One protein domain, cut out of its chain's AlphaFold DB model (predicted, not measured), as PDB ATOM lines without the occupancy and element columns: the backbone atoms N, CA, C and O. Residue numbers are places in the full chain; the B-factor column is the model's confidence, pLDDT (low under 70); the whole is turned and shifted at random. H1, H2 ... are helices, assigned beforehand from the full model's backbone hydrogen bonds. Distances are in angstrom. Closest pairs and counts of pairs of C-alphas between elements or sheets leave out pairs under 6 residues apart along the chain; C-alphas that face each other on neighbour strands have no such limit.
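Overview. This is residues 2 to 153 of the 522 residues of an uncharacterized protein of Planctomycetes bacterium (UniProt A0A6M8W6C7). Seven helices, their axes roughly aligned, stand in two rows, with H1, H3, H5 and H7 in one and H2, H4 and H6 in the other; the chain passes from row to row as it goes. The longest axis follows the rows, from the loop of residues 14 to 31 at the H1 and H2 end to H7 at the other. The printed part has 152 residues with seven named helices in the order H1 to H7, 91 residues in all, and no named strand: the class is all helix. It is compact, with a radius of gyration of the C-alphas of 15.3 A and spans of 47 by 33 by 23 A.

Arrangement. Begin with H1, residues 3 to 13, H2, residues 32 to 44, H3, residues 49 to 63, and H4, residues 71 to 83: they form an up-and-down bundle, each helix running against the one before it. In the hairpin of H1 and H2, at a shallow tilt of 22 degrees, look at the closest C-alphas, those of Leu 5 and Ala 42, 5.9 A apart. H3 is the hub, touching four helices. It touches H4 at a shallow tilt of 24 degrees, opposite ways, the closest C-alphas being those of Leu 57 and Leu 80, 5.9 A apart. H5, residues 92 to 101, and H3 only just touch, with 3 pairs of C-alphas within 8 A; H3 does so with residues 50 to 54 alone, and Leu 54 and Ala 92 have the closest C-alphas, 6.5 A. H6, residues 107 to 120, touches H4 at a steep tilt of 48 degrees; the closest C-alphas, of Glu 78 and Thr 116, are 5.8 A apart. H7, residues 138 to 152, touches H5, closest at the C-alphas of Ile 97 and Arg 145, 5.7 A. H6 and H7 are near each other, while H4 and H7 are apart. In H2, H3, H4, H6 and H7 every O i to N i+4 pair is within hydrogen-bond range; in H1 it is 5 of 7 and in H5 5 of 6.

Along the chain. Find C-alpha 3 at (136.376, 175.239, 261.904); from there H1 runs 15.6 A to C-alpha 13. H2 measures 18.4 A, H3 20.9 A, H4 18.5 A, H5 14.8 A and H6 19.5 A. H7 runs 21.1 A, from C-alpha 138 at (152.015, 164.015, 235.431) to C-alpha 152 at (151.646, 154.315, 254.142).

Size, cuts and confidence. The C-alphas farthest apart are those of Asp 18 and Glu 150, 49.3 A. The printed part has no cut. Its long links are residues 14 to 31 and 121 to 137. The mean pLDDT of the printed part is 83.7; look for values under 70 at residues 2 to 26 and residue 46.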
ATOM      1  N   SER A   2     137.528 174.228 266.012       40.97
ATOM      2  CA  SER A   2     138.565 174.256 264.962       40.97
ATOM      3  C   SER A   2     138.100 174.839 263.613       40.97
ATOM      4  O   SER A   2     138.814 175.651 263.045       40.97
ATOM      5  N   THR A   3     136.867 174.605 263.147       40.38
ATOM      6  CA  THR A   3     136.376 175.239 261.904       40.38
ATOM      7  C   THR A   3     136.168 176.769 262.009       40.38
ATOM      8  O   THR A   3     136.028 177.435 260.989       40.38
ATOM      9  N   ALA A   4     136.229 177.367 263.206       40.34
ATOM     10  CA  ALA A   4     136.096 178.810 263.419       40.34
ATOM     11  C   ALA A   4     137.349 179.487 262.881       40.34
ATOM     12  O   ALA A   4     137.280 180.550 262.285       40.34
ATOM     13  N   LEU A   5     138.491 178.810 262.972       47.22
ATOM     14  CA  LEU A   5     139.722 179.267 262.353       47.22
ATOM     15  C   LEU A   5     139.704 179.208 260.835       47.22
ATOM     16  O   LEU A   5     140.368 180.026 260.206       47.22
ATOM     17  N   TRP A   6     138.896 178.330 260.247       44.75
ATOM     18  CA  TRP A   6     138.698 178.276 258.803       44.75
ATOM     19  C   TRP A   6     138.038 179.538 258.251       44.75
ATOM     20  O   TRP A   6     138.451 180.063 257.223       44.75
ATOM     21  N   ALA A   7     137.070 180.094 258.974       43.75
ATOM     22  CA  ALA A   7     136.476 181.372 258.607       43.75
ATOM     23  C   ALA A   7     137.286 182.585 259.136       43.75
ATOM     24  O   ALA A   7     137.069 183.707 258.676       43.75
ATOM     25  N   MET A   8     138.247 182.383 260.062       50.06
ATOM     26  CA  MET A   8     139.240 183.407 260.434       50.06
ATOM     27  C   MET A   8     140.384 183.479 259.431       50.06
ATOM     28  O   MET A   8     141.036 184.509 259.397       50.06
ATOM     29  N   LEU A   9     140.650 182.445 258.628       57.09
ATOM     30  CA  LEU A   9     141.736 182.457 257.638       57.09
ATOM     31  C   LEU A   9     141.697 183.721 256.767       57.09
ATOM     32  O   LEU A   9     142.704 184.415 256.691       57.09
ATOM     33  N   PRO A  10     140.539 184.120 256.208       49.75
ATOM     34  CA  PRO A  10     140.439 185.398 255.526       49.75
ATOM     35  C   PRO A  10     140.658 186.594 256.446       49.75
ATOM     36  O   PRO A  10     141.486 187.437 256.145       49.75
ATOM     37  N   ALA A  11     139.953 186.666 257.576       48.72
ATOM     38  CA  ALA A  11     139.907 187.863 258.417       48.72
ATOM     39  C   ALA A  11     141.185 188.124 259.242       48.72
ATOM     40  O   ALA A  11     141.524 189.273 259.506       48.72
ATOM     41  N   MET A  12     141.891 187.077 259.673       54.94
ATOM     42  CA  MET A  12     143.161 187.173 260.399       54.94
ATOM     43  C   MET A  12     144.328 187.428 259.464       54.94
ATOM     44  O   MET A  12     145.254 188.142 259.844       54.94
ATOM     45  N   VAL A  13     144.295 186.863 258.258       50.16
ATOM     46  CA  VAL A  13     145.367 187.097 257.295       50.16
ATOM     47  C   VAL A  13     145.205 188.470 256.623       50.16
ATOM     48  O   VAL A  13     146.204 189.071 256.238       50.16
ATOM     49  N   THR A  14     143.991 189.040 256.601       48.84
ATOM     50  CA  THR A  14     143.720 190.399 256.089       48.84
ATOM     51  C   THR A  14     143.785 191.512 257.142       48.84
ATOM     52  O   THR A  14     143.704 192.689 256.777       48.84
ATOM     53  N   ALA A  15     143.925 191.198 258.436       50.09
ATOM     54  CA  ALA A  15     144.022 192.216 259.480       50.09
ATOM     55  C   ALA A  15     145.330 193.017 259.333       50.09
ATOM     56  O   ALA A  15     146.432 192.474 259.395       50.09
ATOM     57  N   THR A  16     145.191 194.327 259.132       55.72
ATOM     58  CA  THR A  16     146.310 195.281 259.124       55.72
ATOM     59  C   THR A  16     146.818 195.507 260.553       55.72
ATOM     60  O   THR A  16     146.075 195.271 261.509       55.72
ATOM     61  N   GLU A  17     148.067 195.965 260.727       58.69
ATOM     62  CA  GLU A  17     148.666 196.233 262.055       58.69
ATOM     63  C   GLU A  17     147.804 197.162 262.935       58.69
ATOM     64  O   GLU A  17     147.844 197.065 264.161       58.69
ATOM     65  N   ASP A  18     146.950 197.984 262.318       64.12
ATOM     66  CA  ASP A  18     146.027 198.909 262.983       64.12
ATOM     67  C   ASP A  18     144.747 198.245 263.540       64.12
ATOM     68  O   ASP A  18     143.885 198.917 264.111       64.12
ATOM     69  N   GLY A  19     144.579 196.926 263.384       59.09
ATOM     70  CA  GLY A  19     143.434 196.174 263.914       59.09
ATOM     71  C   GLY A  19     142.112 196.408 263.172       59.09
ATOM     72  O   GLY A  19     141.071 195.893 263.586       59.09
ATOM     73  N   THR A  20     142.125 197.157 262.068       55.44
ATOM     74  CA  THR A  20     140.955 197.337 261.204       55.44
ATOM     75  C   THR A  20     140.727 196.114 260.308       55.44
ATOM     76  O   THR A  20     141.653 195.705 259.598       55.44
ATOM     77  N   PRO A  21     139.506 195.539 260.285       50.03
ATOM     78  CA  PRO A  21     139.173 194.442 259.384       50.03
ATOM     79  C   PRO A  21     139.218 194.941 257.936       50.03
ATOM     80  O   PRO A  21     138.459 195.830 257.550       50.03
ATOM     81  N   SER A  22     140.131 194.391 257.139       51.59
ATOM     82  CA  SER A  22     140.226 194.704 255.715       51.59
ATOM     83  C   SER A  22     139.120 193.985 254.942       51.59
ATOM     84  O   SER A  22     138.857 192.803 255.159       51.59
ATOM     85  N   THR A  23     138.476 194.699 254.018       48.00
ATOM     86  CA  THR A  23     137.498 194.142 253.069       48.00
ATOM     87  C   THR A  23     138.156 193.521 251.834       48.00
ATOM     88  O   THR A  23     137.449 193.091 250.925       48.00
ATOM     89  N   ALA A  24     139.491 193.535 251.749       50.62
ATOM     90  CA  ALA A  24     140.224 192.887 250.670       50.62
ATOM     91  C   ALA A  24     140.063 191.363 250.753       50.62
ATOM     92  O   ALA A  24     139.811 190.809 251.826       50.62
ATOM     93  N   ALA A  25     140.201 190.689 249.608       51.44
ATOM     94  CA  ALA A  25     140.228 189.237 249.585       51.44
ATOM     95  C   ALA A  25     141.321 188.716 250.547       51.44
ATOM     96  O   ALA A  25     142.344 189.389 250.686       51.44
ATOM     97  N   PRO A  26     141.104 187.564 251.210       58.44
ATOM     98  CA  PRO A  26     142.127 186.861 251.980       58.44
ATOM     99  C   PRO A  26     143.501 186.949 251.304       58.44
ATOM    100  O   PRO A  26     143.639 186.498 250.167       58.44
ATOM    101  N   ASP A  27     144.495 187.509 251.986       70.88
ATOM    102  CA  ASP A  27     145.867 187.506 251.488       70.88
ATOM    103  C   ASP A  27     146.425 186.085 251.632       70.88
ATOM    104  O   ASP A  27     146.819 185.655 252.709       70.88
ATOM    105  N   ARG A  28     146.362 185.292 250.563       70.19
ATOM    106  CA  ARG A  28     146.857 183.904 250.561       70.19
ATOM    107  C   ARG A  28     148.359 183.823 250.829       70.19
ATOM    108  O   ARG A  28     148.826 182.802 251.331       70.19
ATOM    109  N   ASP A  29     149.059 184.925 250.590       70.25
ATOM    110  CA  ASP A  29     150.504 185.061 250.665       70.25
ATOM    111  C   ASP A  29     150.944 185.760 251.957       70.25
ATOM    112  O   ASP A  29     152.024 186.342 252.024       70.25
ATOM    113  N   GLY A  30     150.111 185.715 253.002       71.69
ATOM    114  CA  GLY A  30     150.442 186.318 254.287       71.69
ATOM    115  C   GLY A  30     151.791 185.833 254.837       71.69
ATOM    116  O   GLY A  30     152.135 184.654 254.733       71.69
ATOM    117  N   ASP A  31     152.537 186.742 255.470       78.12
ATOM    118  CA  ASP A  31     153.849 186.446 256.056       78.12
ATOM    119  C   ASP A  31     153.812 185.244 257.018       78.12
ATOM    120  O   ASP A  31     152.838 185.023 257.746       78.12
ATOM    121  N   ALA A  32     154.925 184.504 257.096       80.94
ATOM    122  CA  ALA A  32     155.073 183.300 257.924       80.94
ATOM    123  C   ALA A  32     154.656 183.497 259.396       80.94
ATOM    124  O   ALA A  32     154.126 182.586 260.030       80.94
ATOM    125  N   GLU A  33     154.852 184.700 259.943       84.00
ATOM    126  CA  GLU A  33     154.447 185.033 261.310       84.00
ATOM    127  C   GLU A  33     152.919 185.023 261.490       84.00
ATOM    128  O   GLU A  33     152.419 184.568 262.521       84.00
ATOM    129  N   ARG A  34     152.155 185.470 260.480       84.88
ATOM    130  CA  ARG A  34     150.684 185.436 260.516       84.88
ATOM    131  C   ARG A  34     150.180 184.000 260.519       84.88
ATOM    132  O   ARG A  34     149.313 183.665 261.328       84.88
ATOM    133  N   TRP A  35     150.765 183.152 259.675       88.00
ATOM    134  CA  TRP A  35     150.456 181.724 259.654       88.00
ATOM    135  C   TRP A  35     150.816 181.033 260.962       88.00
ATOM    136  O   TRP A  35     150.007 180.256 261.455       88.00
ATOM    137  N   GLY A  36     151.954 181.367 261.577       90.06
ATOM    138  CA  GLY A  36     152.318 180.865 262.905       90.06
ATOM    139  C   GLY A  36     151.254 181.180 263.961       90.06
ATOM    140  O   GLY A  36     150.743 180.274 264.614       90.06
ATOM    141  N   ARG A  37     150.825 182.447 264.058       88.50
ATOM    142  CA  ARG A  37     149.763 182.856 265.000       88.50
ATOM    143  C   ARG A  37     148.428 182.164 264.717       88.50
ATOM    144  O   ARG A  37     147.700 181.827 265.648       88.50
ATOM    145  N   TRP A  38     148.090 181.971 263.441       87.25
ATOM    146  CA  TRP A  38     146.875 181.259 263.049       87.25
ATOM    147  C   TRP A  38     146.943 179.771 263.412       87.25
ATOM    148  O   TRP A  38     145.983 179.251 263.974       87.25
ATOM    149  N   ILE A  39     148.075 179.106 263.172       91.81
ATOM    150  CA  ILE A  39     148.314 177.707 263.558       91.81
ATOM    151  C   ILE A  39     148.188 177.538 265.076       91.81
ATOM    152  O   ILE A  39     147.473 176.644 265.530       91.81
ATOM    153  N   ASP A  40     148.816 178.417 265.860       90.31
ATOM    154  CA  ASP A  40     148.743 178.375 267.326       90.31
ATOM    155  C   ASP A  40     147.294 178.510 267.806       90.31
ATOM    156  O   ASP A  40     146.817 177.744 268.648       90.31
ATOM    157  N   ALA A  41     146.550 179.451 267.221       84.44
ATOM    158  CA  ALA A  41     145.134 179.612 267.504       84.44
ATOM    159  C   ALA A  41     144.323 178.368 267.072       84.44
ATOM    160  O   ALA A  41     143.426 177.948 267.811       84.44
ATOM    161  N   ALA A  42     144.668 177.738 265.938       83.44
ATOM    162  CA  ALA A  42     144.018 176.531 265.417       83.44
ATOM    163  C   ALA A  42     144.133 175.355 266.381       83.44
ATOM    164  O   ALA A  42     143.166 174.627 266.616       83.44
ATOM    165  N   GLN A  43     145.312 175.207 266.974       86.94
ATOM    166  CA  GLN A  43     145.615 174.163 267.940       86.94
ATOM    167  C   GLN A  43     144.971 174.445 269.305       86.94
ATOM    168  O   GLN A  43     144.365 173.550 269.899       86.94
ATOM    169  N   LEU A  44     145.017 175.694 269.785       84.69
ATOM    170  CA  LEU A  44     144.406 176.100 271.059       84.69
ATOM    171  C   LEU A  44     142.881 175.992 271.061       84.69
ATOM    172  O   LEU A  44     142.267 175.861 272.121       84.69
ATOM    173  N   ALA A  45     142.259 176.011 269.885       74.31
ATOM    174  CA  ALA A  45     140.824 175.864 269.759       74.31
ATOM    175  C   ALA A  45     140.276 174.510 270.246       74.31
ATOM    176  O   ALA A  45     139.077 174.405 270.475       74.31
ATOM    177  N   GLY A  46     141.091 173.464 270.422       62.62
ATOM    178  CA  GLY A  46     140.644 172.207 271.046       62.62
ATOM    179  C   GLY A  46     139.525 171.460 270.295       62.62
ATOM    180  O   GLY A  46     138.806 170.663 270.896       62.62
ATOM    181  N   GLY A  47     139.336 171.744 268.998       72.19
ATOM    182  CA  GLY A  47     138.462 170.996 268.083       72.19
ATOM    183  C   GLY A  47     139.244 170.025 267.190       72.19
ATOM    184  O   GLY A  47     140.356 169.635 267.526       72.19
ATOM    185  N   ASP A  48     138.691 169.688 266.021       70.56
ATOM    186  CA  ASP A  48     139.398 168.985 264.935       70.56
ATOM    187  C   ASP A  48     140.462 169.900 264.291       70.56
ATOM    188  O   ASP A  48     140.278 170.458 263.201       70.56
ATOM    189  N   ALA A  49     141.529 170.177 265.043       80.44
ATOM    190  CA  ALA A  49     142.632 171.025 264.608       80.44
ATOM    191  C   ALA A  49     143.303 170.442 263.355       80.44
ATOM    192  O   ALA A  49     143.610 171.192 262.434       80.44
ATOM    193  N   GLY A  50     143.438 169.113 263.277       80.94
ATOM    194  CA  GLY A  50     144.002 168.413 262.123       80.94
ATOM    195  C   GLY A  50     143.241 168.701 260.828       80.94
ATOM    196  O   GLY A  50     143.844 169.161 259.859       80.94
ATOM    197  N   GLY A  51     141.916 168.525 260.820       73.25
ATOM    198  CA  GLY A  51     141.089 168.852 259.657       73.25
ATOM    199  C   GLY A  51     141.161 170.333 259.275       73.25
ATOM    200  O   GLY A  51     141.204 170.675 258.095       73.25
ATOM    201  N   THR A  52     141.259 171.223 260.264       77.12
ATOM    202  CA  THR A  52     141.365 172.672 260.025       77.12
ATOM    203  C   THR A  52     142.688 173.055 259.371       77.12
ATOM    204  O   THR A  52     142.683 173.778 258.377       77.12
ATOM    205  N   LEU A  53     143.804 172.537 259.887       87.94
ATOM    206  CA  LEU A  53     145.143 172.753 259.336       87.94
ATOM    207  C   LEU A  53     145.261 172.200 257.912       87.94
ATOM    208  O   LEU A  53     145.790 172.879 257.036       87.94
ATOM    209  N   LEU A  54     144.724 171.003 257.658       86.62
ATOM    210  CA  LEU A  54     144.770 170.387 256.329       86.62
ATOM    211  C   LEU A  54     143.980 171.154 255.295       86.62
ATOM    212  O   LEU A  54     144.422 171.334 254.166       86.62
ATOM    213  N   ALA A  55     142.801 171.605 255.678       77.44
ATOM    214  CA  ALA A  55     141.968 172.321 254.754       77.44
ATOM    215  C   ALA A  55     142.564 173.746 254.530       77.44
ATOM    216  O   ALA A  55     142.586 174.215 253.394       77.44
ATOM    217  N   ALA A  56     143.191 174.380 255.530       85.19
ATOM    218  CA  ALA A  56     143.984 175.598 255.314       85.19
ATOM    219  C   ALA A  56     145.146 175.378 254.333       85.19
ATOM    220  O   ALA A  56     145.361 176.186 253.431       85.19
ATOM    221  N   LEU A  57     145.859 174.258 254.477       92.62
ATOM    222  CA  LEU A  57     146.911 173.852 253.553       92.62
ATOM    223  C   LEU A  57     146.367 173.655 252.134       92.62
ATOM    224  O   LEU A  57     146.958 174.168 251.194       92.62
ATOM    225  N   GLU A  58     145.225 172.983 251.972       88.81
ATOM    226  CA  GLU A  58     144.546 172.835 250.676       88.81
ATOM    227  C   GLU A  58     144.193 174.188 250.060       88.81
ATOM    228  O   GLU A  58     144.411 174.403 248.872       88.81
ATOM    229  N   TRP A  59     143.689 175.122 250.863       84.50
ATOM    230  CA  TRP A  59     143.324 176.451 250.393       84.50
ATOM    231  C   TRP A  59     144.523 177.252 249.872       84.50
ATOM    232  O   TRP A  59     144.407 177.895 248.826       84.50
ATOM    233  N   VAL A  60     145.668 177.182 250.562       90.62
ATOM    234  CA  VAL A  60     146.923 177.793 250.098       90.62
ATOM    235  C   VAL A  60     147.398 177.100 248.823       90.62
ATOM    236  O   VAL A  60     147.601 177.754 247.811       90.62
ATOM    237  N   VAL A  61     147.479 175.772 248.831       93.81
ATOM    238  CA  VAL A  61     148.027 174.962 247.731       93.81
ATOM    239  C   VAL A  61     147.185 175.016 246.443       93.81
ATOM    240  O   VAL A  61     147.709 174.807 245.355       93.81
ATOM    241  N   VAL A  62     145.877 175.270 246.537       88.88
ATOM    242  CA  VAL A  62     144.982 175.377 245.367       88.88
ATOM    243  C   VAL A  62     144.849 176.819 244.870       88.88
ATOM    244  O   VAL A  62     144.442 177.044 243.731       88.88
ATOM    245  N   GLY A  63     145.106 177.808 245.728       84.38
ATOM    246  CA  GLY A  63     144.688 179.180 245.471       84.38
ATOM    247  C   GLY A  63     145.763 180.256 245.560       84.38
ATOM    248  O   GLY A  63     145.487 181.360 245.087       84.38
ATOM    249  N   ALA A  64     146.882 180.013 246.238       86.94
ATOM    250  CA  ALA A  64     147.941 181.004 246.412       86.94
ATOM    251  C   ALA A  64     148.746 181.197 245.121       86.94
ATOM    252  O   ALA A  64     148.607 180.424 244.168       86.94
ATOM    253  N   ASP A  65     149.575 182.237 245.099       90.38
ATOM    254  CA  ASP A  65     150.536 182.418 244.016       90.38
ATOM    255  C   ASP A  65     151.588 181.296 244.038       90.38
ATOM    256  O   ASP A  65     151.879 180.703 245.080       90.38
ATOM    257  N   ASP A  66     152.178 181.005 242.873       91.81
ATOM    258  CA  ASP A  66     153.138 179.908 242.720       91.81
ATOM    259  C   ASP A  66     154.315 180.077 243.713       91.81
ATOM    260  O   ASP A  66     155.023 181.093 243.676       91.81
ATOM    261  N   PRO A  67     154.596 179.090 244.586       94.19
ATOM    262  CA  PRO A  67     155.620 179.205 245.623       94.19
ATOM    263  C   PRO A  67     157.048 179.240 245.064       94.19
ATOM    264  O   PRO A  67     158.002 179.438 245.824       94.19
ATOM    265  N   SER A  68     157.248 179.017 243.763       94.31
ATOM    266  CA  SER A  68     158.527 179.268 243.093       94.31
ATOM    267  C   SER A  68     158.780 180.756 242.826       94.31
ATOM    268  O   SER A  68     159.942 181.161 242.767       94.31
ATOM    269  N   GLU A  69     157.722 181.564 242.745       93.56
ATOM    270  CA  GLU A  69     157.771 183.013 242.532       93.56
ATOM    271  C   GLU A  69     157.472 183.794 243.821       93.56
ATOM    272  O   GLU A  69     157.997 184.892 244.009       93.56
ATOM    273  N   ASN A  70     156.697 183.202 244.738       93.31
ATOM    274  CA  ASN A  70     156.289 183.814 245.995       93.31
ATOM    275  C   ASN A  70     156.885 183.091 247.223       93.31
ATOM    276  O   ASN A  70     156.490 181.982 247.596       93.31
ATOM    277  N   ASP A  71     157.849 183.740 247.887       93.00
ATOM    278  CA  ASP A  71     158.495 183.216 249.098       93.00
ATOM    279  C   ASP A  71     157.522 183.069 250.282       93.00
ATOM    280  O   ASP A  71     157.703 182.169 251.110       93.00
ATOM    281  N   ALA A  72     156.488 183.912 250.363       91.00
ATOM    282  CA  ALA A  72     155.526 183.890 251.458       91.00
ATOM    283  C   ALA A  72     154.556 182.706 251.339       91.00
ATOM    284  O   ALA A  72     154.381 181.971 252.313       91.00
ATOM    285  N   ALA A  73     154.047 182.422 250.132       92.31
ATOM    286  CA  ALA A  73     153.263 181.216 249.850       92.31
ATOM    287  C   ALA A  73     154.042 179.939 250.221       92.31
ATOM    288  O   ALA A  73     153.533 179.045 250.903       92.31
ATOM    289  N   ARG A  74     155.336 179.881 249.871       95.06
ATOM    290  CA  ARG A  74     156.215 178.761 250.244       95.06
ATOM    291  C   ARG A  74     156.354 178.606 251.760       95.06
ATOM    292  O   ARG A  74     156.297 177.485 252.266       95.06
ATOM    293  N   ALA A  75     156.545 179.709 252.484       93.69
ATOM    294  CA  ALA A  75     156.673 179.696 253.940       93.69
ATOM    295  C   ALA A  75     155.359 179.305 254.642       93.69
ATOM    296  O   ALA A  75     155.388 178.610 255.663       93.69
ATOM    297  N   ALA A  76     154.215 179.700 254.076       92.50
ATOM    298  CA  ALA A  76     152.889 179.295 254.527       92.50
ATOM    299  C   ALA A  76     152.691 177.778 254.399       92.50
ATOM    300  O   ALA A  76     152.380 177.113 255.390       92.50
ATOM    301  N   ILE A  77     152.960 177.221 253.210       95.00
ATOM    302  CA  ILE A  77     152.911 175.772 252.953       95.00
ATOM    303  C   ILE A  77     153.819 175.029 253.936       95.00
ATOM    304  O   ILE A  77     153.389 174.061 254.560       95.00
ATOM    305  N   GLU A  78     155.059 175.494 254.114       95.88
ATOM    306  CA  GLU A  78     156.016 174.868 255.026       95.88
ATOM    307  C   GLU A  78     155.484 174.827 256.468       95.88
ATOM    308  O   GLU A  78     155.497 173.775 257.111       95.88
ATOM    309  N   SER A  79     154.967 175.955 256.960       94.81
ATOM    310  CA  SER A  79     154.447 176.081 258.326       94.81
ATOM    311  C   SER A  79     153.228 175.182 258.552       94.81
ATOM    312  O   SER A  79     153.155 174.475 259.557       94.81
ATOM    313  N   LEU A  80     152.297 175.155 257.596       94.56
ATOM    314  CA  LEU A  80     151.083 174.341 257.669       94.56
ATOM    315  C   LEU A  80     151.388 172.841 257.594       94.56
ATOM    316  O   LEU A  80     150.839 172.068 258.378       94.56
ATOM    317  N   VAL A  81     152.300 172.418 256.712       96.69
ATOM    318  CA  VAL A  81     152.728 171.011 256.607       96.69
ATOM    319  C   VAL A  81     153.364 170.529 257.909       96.69
ATOM    320  O   VAL A  81     153.105 169.400 258.326       96.69
ATOM    321  N   LEU A  82     154.172 171.371 258.560       96.31
ATOM    322  CA  LEU A  82     154.799 171.051 259.846       96.31
ATOM    323  C   LEU A  82     153.811 171.026 261.013       96.31
ATOM    324  O   LEU A  82     154.039 170.301 261.979       96.31
ATOM    325  N   ALA A  83     152.736 171.806 260.929       95.12
ATOM    326  CA  ALA A  83     151.683 171.822 261.934       95.12
ATOM    327  C   ALA A  83     150.718 170.634 261.812       95.12
ATOM    328  O   ALA A  83     150.108 170.248 262.809       95.12
ATOM    329  N   CYS A  84     150.554 170.072 260.609       94.88
ATOM    330  CA  CYS A  84     149.680 168.926 260.375       94.88
ATOM    331  C   CYS A  84     150.182 167.668 261.099       94.88
ATOM    332  O   CYS A  84     151.378 167.381 261.144       94.88
ATOM    333  N   GLU A  85     149.245 166.876 261.620       94.12
ATOM    334  CA  GLU A  85     149.542 165.553 262.158       94.12
ATOM    335  C   GLU A  85     149.591 164.522 261.023       94.12
ATOM    336  O   GLU A  85     148.665 164.422 260.223       94.12
ATOM    337  N   TRP A  86     150.666 163.737 260.968       94.88
ATOM    338  CA  TRP A  86     150.927 162.737 259.923       94.88
ATOM    339  C   TRP A  86     151.004 161.310 260.490       94.88
ATOM    340  O   TRP A  86     151.750 160.460 259.980       94.88
ATOM    341  N   SER A  87     150.283 161.050 261.581       92.56
ATOM    342  CA  SER A  87     150.100 159.707 262.136       92.56
ATOM    343  C   SER A  87     149.321 158.815 261.158       92.56
ATOM    344  O   SER A  87     148.817 159.282 260.136       92.56
ATOM    345  N   GLU A  88     149.299 157.507 261.413       87.50
ATOM    346  CA  GLU A  88     148.603 156.533 260.557       87.50
ATOM    347  C   GLU A  88     147.095 156.808 260.479       87.50
ATOM    348  O   GLU A  88     146.515 156.716 259.401       87.50
ATOM    349  N   ASP A  89     146.505 157.266 261.584       79.56
ATOM    350  CA  ASP A  89     145.077 157.579 261.688       79.56
ATOM    351  C   ASP A  89     144.719 159.007 261.229       79.56
ATOM    352  O   ASP A  89     143.541 159.367 261.156       79.56
ATOM    353  N   ALA A  90     145.711 159.856 260.932       85.00
ATOM    354  CA  ALA A  90     145.467 161.247 260.567       85.00
ATOM    355  C   ALA A  90     145.057 161.412 259.094       85.00
ATOM    356  O   ALA A  90     145.608 160.798 258.179       85.00
ATOM    357  N   LEU A  91     144.152 162.364 258.843       83.31
ATOM    358  CA  LEU A  91     143.636 162.687 257.504       83.31
ATOM    359  C   LEU A  91     144.703 163.238 256.537       83.31
ATOM    360  O   LEU A  91     144.455 163.313 255.333       83.31
ATOM    361  N   ALA A  92     145.888 163.609 257.032       91.56
ATOM    362  CA  ALA A  92     146.928 164.257 256.238       91.56
ATOM    363  C   ALA A  92     147.521 163.343 255.162       91.56
ATOM    364  O   ALA A  92     147.785 163.788 254.043       91.56
ATOM    365  N   ARG A  93     147.693 162.051 255.474       93.19
ATOM    366  CA  ARG A  93     148.245 161.078 254.524       93.19
ATOM    367  C   ARG A  93     147.286 160.847 253.347       93.19
ATOM    368  O   ARG A  93     147.706 161.114 252.218       93.19
ATOM    369  N   PRO A  94     146.002 160.468 253.553       84.88
ATOM    370  CA  PRO A  94     145.038 160.374 252.452       84.88
ATOM    371  C   PRO A  94     144.872 161.692 251.688       84.88
ATOM    372  O   PRO A  94     144.756 161.689 250.461       84.88
ATOM    373  N   TRP A  95     144.905 162.828 252.396       90.50
ATOM    374  CA  TRP A  95     144.843 164.148 251.777       90.50
ATOM    375  C   TRP A  95     145.979 164.361 250.771       90.50
ATOM    376  O   TRP A  95     145.704 164.734 249.632       90.50
ATOM    377  N   LEU A  96     147.230 164.062 251.136       94.94
ATOM    378  CA  LEU A  96     148.369 164.247 250.233       94.94
ATOM    379  C   LEU A  96     148.262 163.347 248.998       94.94
ATOM    380  O   LEU A  96     148.494 163.807 247.880       94.94
ATOM    381  N   ILE A  97     147.875 162.080 249.190       92.62
ATOM    382  CA  ILE A  97     147.651 161.137 248.084       92.62
ATOM    383  C   ILE A  97     146.623 161.700 247.094       92.62
ATOM    384  O   ILE A  97     146.846 161.653 245.883       92.62
ATOM    385  N   ARG A  98     145.539 162.301 247.599       87.56
ATOM    386  CA  ARG A  98     144.522 162.978 246.782       87.56
ATOM    387  C   ARG A  98     145.086 164.202 246.049       87.56
ATOM    388  O   ARG A  98     144.805 164.369 244.866       87.56
ATOM    389  N   MET A  99     145.905 165.028 246.704       92.88
ATOM    390  CA  MET A  99     146.491 166.231 246.086       92.88
ATOM    391  C   MET A  99     147.428 165.916 244.916       92.88
ATOM    392  O   MET A  99     147.520 166.702 243.976       92.88
ATOM    393  N   PHE A 100     148.074 164.746 244.896       93.75
ATOM    394  CA  PHE A 100     148.846 164.337 243.720       93.75
ATOM    395  C   PHE A 100     147.991 164.202 242.455       93.75
ATOM    396  O   PHE A 100     148.500 164.508 241.374       93.75
ATOM    397  N   ALA A 101     146.725 163.795 242.588       86.50
ATOM    398  CA  ALA A 101     145.784 163.641 241.480       86.50
ATOM    399  C   ALA A 101     145.045 164.943 241.114       86.50
ATOM    400  O   ALA A 101     144.542 165.058 240.000       86.50
ATOM    401  N   ASP A 102     144.992 165.929 242.015       85.25
ATOM    402  CA  ASP A 102     144.271 167.183 241.778       85.25
ATOM    403  C   ASP A 102     145.038 168.104 240.813       85.25
ATOM    404  O   ASP A 102     146.118 168.616 241.126       85.25
ATOM    405  N   GLN A 103     144.476 168.332 239.625       87.88
ATOM    406  CA  GLN A 103     145.090 169.171 238.587       87.88
ATOM    407  C   GLN A 103     145.113 170.659 238.943       87.88
ATOM    408  O   GLN A 103     145.892 171.408 238.356       87.88
ATOM    409  N   ARG A 104     144.281 171.097 239.895       88.44
ATOM    410  CA  ARG A 104     144.272 172.486 240.371       88.44
ATOM    411  C   ARG A 104     145.501 172.797 241.218       88.44
ATOM    412  O   ARG A 104     145.859 173.958 241.354       88.44
ATOM    413  N   VAL A 105     146.142 171.767 241.770       94.38
ATOM    414  CA  VAL A 105     147.367 171.900 242.549       94.38
ATOM    415  C   VAL A 105     148.573 171.946 241.616       94.38
ATOM    416  O   VAL A 105     148.806 171.008 240.838       94.38
ATOM    417  N   SER A 106     149.367 173.015 241.710       95.50
ATOM    418  CA  SER A 106     150.553 173.171 240.874       95.50
ATOM    419  C   SER A 106     151.662 172.181 241.263       95.50
ATOM    420  O   SER A 106     151.717 171.624 242.364       95.50
ATOM    421  N   VAL A 107     152.595 171.948 240.337       96.88
ATOM    422  CA  VAL A 107     153.780 171.117 240.606       96.88
ATOM    423  C   VAL A 107     154.688 171.771 241.653       96.88
ATOM    424  O   VAL A 107     155.304 171.062 242.450       96.88
ATOM    425  N   ALA A 108     154.759 173.105 241.672       96.69
ATOM    426  CA  ALA A 108     155.571 173.855 242.621       96.69
ATOM    427  C   ALA A 108     155.028 173.734 244.054       96.69
ATOM    428  O   ALA A 108     155.813 173.532 244.984       96.69
ATOM    429  N   ASP A 109     153.704 173.737 244.228       97.00
ATOM    430  CA  ASP A 109     153.070 173.520 245.532       97.00
ATOM    431  C   ASP A 109     153.350 172.118 246.073       97.00
ATOM    432  O   ASP A 109     153.815 171.957 247.204       97.00
ATOM    433  N   LEU A 110     153.163 171.081 245.248       97.62
ATOM    434  CA  LEU A 110     153.496 169.709 245.646       97.62
ATOM    435  C   LEU A 110     154.990 169.533 245.915       97.62
ATOM    436  O   LEU A 110     155.367 168.782 246.819       97.62
ATOM    437  N   HIS A 111     155.858 170.221 245.171       97.62
ATOM    438  CA  HIS A 111     157.288 170.244 245.468       97.62
ATOM    439  C   HIS A 111     157.553 170.837 246.859       97.62
ATOM    440  O   HIS A 111     158.303 170.237 247.631       97.62
ATOM    441  N   ALA A 112     156.922 171.961 247.208       97.31
ATOM    442  CA  ALA A 112     157.066 172.591 248.519       97.31
ATOM    443  C   ALA A 112     156.561 171.680 249.653       97.31
ATOM    444  O   ALA A 112     157.276 171.473 250.641       97.31
ATOM    445  N   VAL A 113     155.389 171.058 249.481       97.31
ATOM    446  CA  VAL A 113     154.816 170.110 250.451       97.31
ATOM    447  C   VAL A 113     155.730 168.901 250.644       97.31
ATOM    448  O   VAL A 113     156.163 168.613 251.761       97.31
ATOM    449  N   THR A 114     156.089 168.212 249.558       98.06
ATOM    450  CA  THR A 114     156.896 166.982 249.625       98.06
ATOM    451  C   THR A 114     158.324 167.241 250.102       98.06
ATOM    452  O   THR A 114     158.878 166.437 250.848       98.06
ATOM    453  N   THR A 115     158.920 168.386 249.757       97.75
ATOM    454  CA  THR A 115     160.246 168.785 250.259       97.75
ATOM    455  C   THR A 115     160.217 169.079 251.753       97.75
ATOM    456  O   THR A 115     161.125 168.660 252.478       97.75
ATOM    457  N   THR A 116     159.177 169.762 252.233       97.44
ATOM    458  CA  THR A 116     158.989 170.019 253.668       97.44
ATOM    459  C   THR A 116     158.813 168.711 254.429       97.44
ATOM    460  O   THR A 116     159.473 168.493 255.451       97.44
ATOM    461  N   LEU A 117     158.002 167.801 253.887       96.81
ATOM    462  CA  LEU A 117     157.809 166.474 254.454       96.81
ATOM    463  C   LEU A 117     159.130 165.709 254.563       96.81
ATOM    464  O   LEU A 117     159.552 165.361 255.667       96.81
ATOM    465  N   ALA A 118     159.823 165.539 253.441       96.31
ATOM    466  CA  ALA A 118     161.048 164.757 253.349       96.31
ATOM    467  C   ALA A 118     162.207 165.313 254.194       96.31
ATOM    468  O   ALA A 118     163.035 164.551 254.691       96.31
ATOM    469  N   ARG A 119     162.297 166.641 254.361       96.31
ATOM    470  CA  ARG A 119     163.429 167.275 255.062       96.31
ATOM    471  C   ARG A 119     163.169 167.579 256.531       96.31
ATOM    472  O   ARG A 119     164.125 167.608 257.302       96.31
ATOM    473  N   ARG A 120     161.923 167.870 256.916       93.88
ATOM    474  CA  ARG A 120     161.628 168.489 258.222       93.88
ATOM    475  C   ARG A 120     160.581 167.751 259.056       93.88
ATOM    476  O   ARG A 120     160.702 167.755 260.277       93.88
ATOM    477  N   SER A 121     159.600 167.095 258.437       79.88
ATOM    478  CA  SER A 121     158.401 166.603 259.144       79.88
ATOM    479  C   SER A 121     158.587 165.349 260.016       79.88
ATOM    480  O   SER A 121     157.682 164.987 260.758       79.88
ATOM    481  N   ARG A 122     159.749 164.677 259.971       91.56
ATOM    482  CA  ARG A 122     160.026 163.407 260.689       91.56
ATOM    483  C   ARG A 122     158.939 162.327 260.510       91.56
ATOM    484  O   ARG A 122     158.803 161.449 261.361       91.56
ATOM    485  N   VAL A 123     158.178 162.377 259.417       95.12
ATOM    486  CA  VAL A 123     157.098 161.424 259.148       95.12
ATOM    487  C   VAL A 123     157.679 160.049 258.866       95.12
ATOM    488  O   VAL A 123     158.626 159.893 258.097       95.12
ATOM    489  N   GLN A 124     157.102 159.038 259.509       95.69
ATOM    490  CA  GLN A 124     157.540 157.661 259.360       95.69
ATOM    491  C   GLN A 124     157.440 157.210 257.896       95.69
ATOM    492  O   GLN A 124     156.416 157.403 257.242       95.69
ATOM    493  N   GLY A 125     158.523 156.607 257.402       94.75
ATOM    494  CA  GLY A 125     158.609 156.044 256.055       94.75
ATOM    495  C   GLY A 125     158.937 157.047 254.943       94.75
ATOM    496  O   GLY A 125     159.299 156.618 253.853       94.75
ATOM    497  N   VAL A 126     158.879 158.356 255.204       96.94
ATOM    498  CA  VAL A 126     159.208 159.380 254.201       96.94
ATOM    499  C   VAL A 126     160.708 159.668 254.224       96.94
ATOM    500  O   VAL A 126     161.254 160.072 255.251       96.94
ATOM    501  N   ASP A 127     161.381 159.478 253.088       95.25
ATOM    502  CA  ASP A 127     162.817 159.738 252.941       95.25
ATOM    503  C   ASP A 127     163.123 160.971 252.067       95.25
ATOM    504  O   ASP A 127     162.256 161.532 251.395       95.25
ATOM    505  N   ALA A 128     164.395 161.387 252.046       94.50
ATOM    506  CA  ALA A 128     164.865 162.554 251.293       94.50
ATOM    507  C   ALA A 128     164.690 162.444 249.762       94.50
ATOM    508  O   ALA A 128     164.841 163.443 249.062       94.50
ATOM    509  N   THR A 129     164.405 161.252 249.235       96.19
ATOM    510  CA  THR A 129     164.172 161.006 247.804       96.19
ATOM    511  C   THR A 129     162.692 161.089 247.427       96.19
ATOM    512  O   THR A 129     162.369 161.112 246.242       96.19
ATOM    513  N   MET A 130     161.784 161.173 248.405       97.75
ATOM    514  CA  MET A 130     160.339 161.306 248.197       97.75
ATOM    515  C   MET A 130     159.910 162.765 247.973       97.75
ATOM    516  O   MET A 130     158.900 163.231 248.501       97.75
ATOM    517  N   THR A 131     160.681 163.501 247.176       97.62
ATOM    518  CA  THR A 131     160.410 164.895 246.807       97.62
ATOM    519  C   THR A 131     160.040 164.987 245.336       97.62
ATOM    520  O   THR A 131     160.786 164.496 244.487       97.62
ATOM    521  N   LEU A 132     158.928 165.649 245.016       97.50
ATOM    522  CA  LEU A 132     158.527 165.866 243.626       97.50
ATOM    523  C   LEU A 132     159.486 166.868 242.965       97.50
ATOM    524  O   LEU A 132     159.730 167.904 243.565       97.50
ATOM    525  N   PRO A 133     160.044 166.642 241.766       96.56
ATOM    526  CA  PRO A 133     160.851 167.661 241.086       96.56
ATOM    527  C   PRO A 133     160.050 168.934 240.739       96.56
ATOM    528  O   PRO A 133     158.891 168.842 240.354       96.56
ATOM    529  N   VAL A 134     160.687 170.116 240.758       93.06
ATOM    530  CA  VAL A 134     160.053 171.432 240.460       93.06
ATOM    531  C   VAL A 134     159.362 171.482 239.085       93.06
ATOM    532  O   VAL A 134     158.423 172.238 238.878       93.06
ATOM    533  N   ARG A 135     159.818 170.669 238.127       93.62
ATOM    534  CA  ARG A 135     159.241 170.543 236.776       93.62
ATOM    535  C   ARG A 135     158.796 169.109 236.484       93.62
ATOM    536  O   ARG A 135     159.060 168.581 235.407       93.62
ATOM    537  N   ALA A 136     158.219 168.444 237.479       94.62
ATOM    538  CA  ALA A 136     157.708 167.090 237.338       94.62
ATOM    539  C   ALA A 136     156.579 167.003 236.300       94.62
ATOM    540  O   ALA A 136     155.714 167.872 236.220       94.62
ATOM    541  N   SER A 137     156.582 165.919 235.526       95.81
ATOM    542  CA  SER A 137     155.465 165.535 234.664       95.81
ATOM    543  C   SER A 137     154.317 164.924 235.480       95.81
ATOM    544  O   SER A 137     154.489 164.542 236.641       95.81
ATOM    545  N   THR A 138     153.150 164.761 234.854       91.44
ATOM    546  CA  THR A 138     152.015 164.015 235.431       91.44
ATOM    547  C   THR A 138     152.396 162.579 235.801       91.44
ATOM    548  O   THR A 138     151.985 162.076 236.840       91.44
ATOM    549  N   GLU A 139     153.252 161.939 235.000       93.00
ATOM    550  CA  GLU A 139     153.786 160.603 235.287       93.00
ATOM    551  C   GLU A 139     154.630 160.593 236.570       93.00
ATOM    552  O   GLU A 139     154.429 159.752 237.441       93.00
ATOM    553  N   ALA A 140     155.509 161.586 236.748       95.69
ATOM    554  CA  ALA A 140     156.296 161.723 237.972       95.69
ATOM    555  C   ALA A 140     155.421 162.011 239.208       95.69
ATOM    556  O   ALA A 140     155.741 161.533 240.297       95.69
ATOM    557  N   ARG A 141     154.303 162.740 239.048       95.44
ATOM    558  CA  ARG A 141     153.290 162.896 240.109       95.44
ATOM    559  C   ARG A 141     152.656 161.552 240.477       95.44
ATOM    560  O   ARG A 141     152.571 161.258 241.666       95.44
ATOM    561  N   SER A 142     152.258 160.731 239.496       91.06
ATOM    562  CA  SER A 142     151.657 159.410 239.763       91.06
ATOM    563  C   SER A 142     152.631 158.457 240.449       91.06
ATOM    564  O   SER A 142     152.289 157.887 241.479       91.06
ATOM    565  N   LEU A 143     153.867 158.358 239.952       94.62
ATOM    566  CA  LEU A 143     154.896 157.496 240.543       94.62
ATOM    567  C   LEU A 143     155.193 157.876 241.997       94.62
ATOM    568  O   LEU A 143     155.351 157.014 242.860       94.62
ATOM    569  N   LEU A 144     155.264 159.179 242.294       96.38
ATOM    570  CA  LEU A 144     155.495 159.623 243.663       96.38
ATOM    571  C   LEU A 144     154.271 159.377 244.556       96.38
ATOM    572  O   LEU A 144     154.447 158.969 245.702       96.38
ATOM    573  N   ARG A 145     153.052 159.564 244.032       94.56
ATOM    574  CA  ARG A 145     151.801 159.209 244.721       94.56
ATOM    575  C   ARG A 145     151.791 157.736 245.119       94.56
ATOM    576  O   ARG A 145     151.575 157.442 246.287       94.56
ATOM    577  N   GLU A 146     152.056 156.841 244.169       93.81
ATOM    578  CA  GLU A 146     152.123 155.389 244.387       93.81
ATOM    579  C   GLU A 146     153.154 155.043 245.460       93.81
ATOM    580  O   GLU A 146     152.863 154.280 246.373       93.81
ATOM    581  N   ARG A 147     154.322 155.691 245.435       96.38
ATOM    582  CA  ARG A 147     155.356 155.481 246.450       96.38
ATOM    583  C   ARG A 147     154.932 155.940 247.850       96.38
ATOM    584  O   ARG A 147     155.198 155.240 248.821       96.38
ATOM    585  N   TYR A 148     154.297 157.108 247.985       95.88
ATOM    586  CA  TYR A 148     153.748 157.548 249.277       95.88
ATOM    587  C   TYR A 148     152.657 156.596 249.771       95.88
ATOM    588  O   TYR A 148     152.599 156.287 250.959       95.88
ATOM    589  N   ALA A 149     151.817 156.116 248.859       92.69
ATOM    590  CA  ALA A 149     150.733 155.210 249.178       92.69
ATOM    591  C   ALA A 149     151.248 153.838 249.632       92.69
ATOM    592  O   ALA A 149     150.825 153.354 250.676       92.69
ATOM    593  N   GLU A 150     152.241 153.279 248.936       94.94
ATOM    594  CA  GLU A 150     152.936 152.044 249.313       94.94
ATOM    595  C   GLU A 150     153.550 152.154 250.715       94.94
ATOM    596  O   GLU A 150     153.320 151.297 251.568       94.94
ATOM    597  N   VAL A 151     154.275 153.245 250.989       96.12
ATOM    598  CA  VAL A 151     154.911 153.495 252.294       96.12
ATOM    599  C   VAL A 151     153.889 153.592 253.429       96.12
ATOM    600  O   VAL A 151     154.182 153.203 254.561       96.12
ATOM    601  N   TRP A 152     152.701 154.121 253.149       94.31
ATOM    602  CA  TRP A 152     151.646 154.315 254.142       94.31
ATOM    603  C   TRP A 152     150.588 153.213 254.154       94.31
ATOM    604  O   TRP A 152     149.658 153.307 254.950       94.31
ATOM    605  N   GLY A 153     150.712 152.185 253.308       90.38
ATOM    606  CA  GLY A 153     149.708 151.128 253.181       90.38
ATOM    607  C   GLY A 153     148.348 151.627 252.679       90.38
ATOM    608  O   GLY A 153     147.323 151.032 252.997       90.38
TER     609      GLY A 153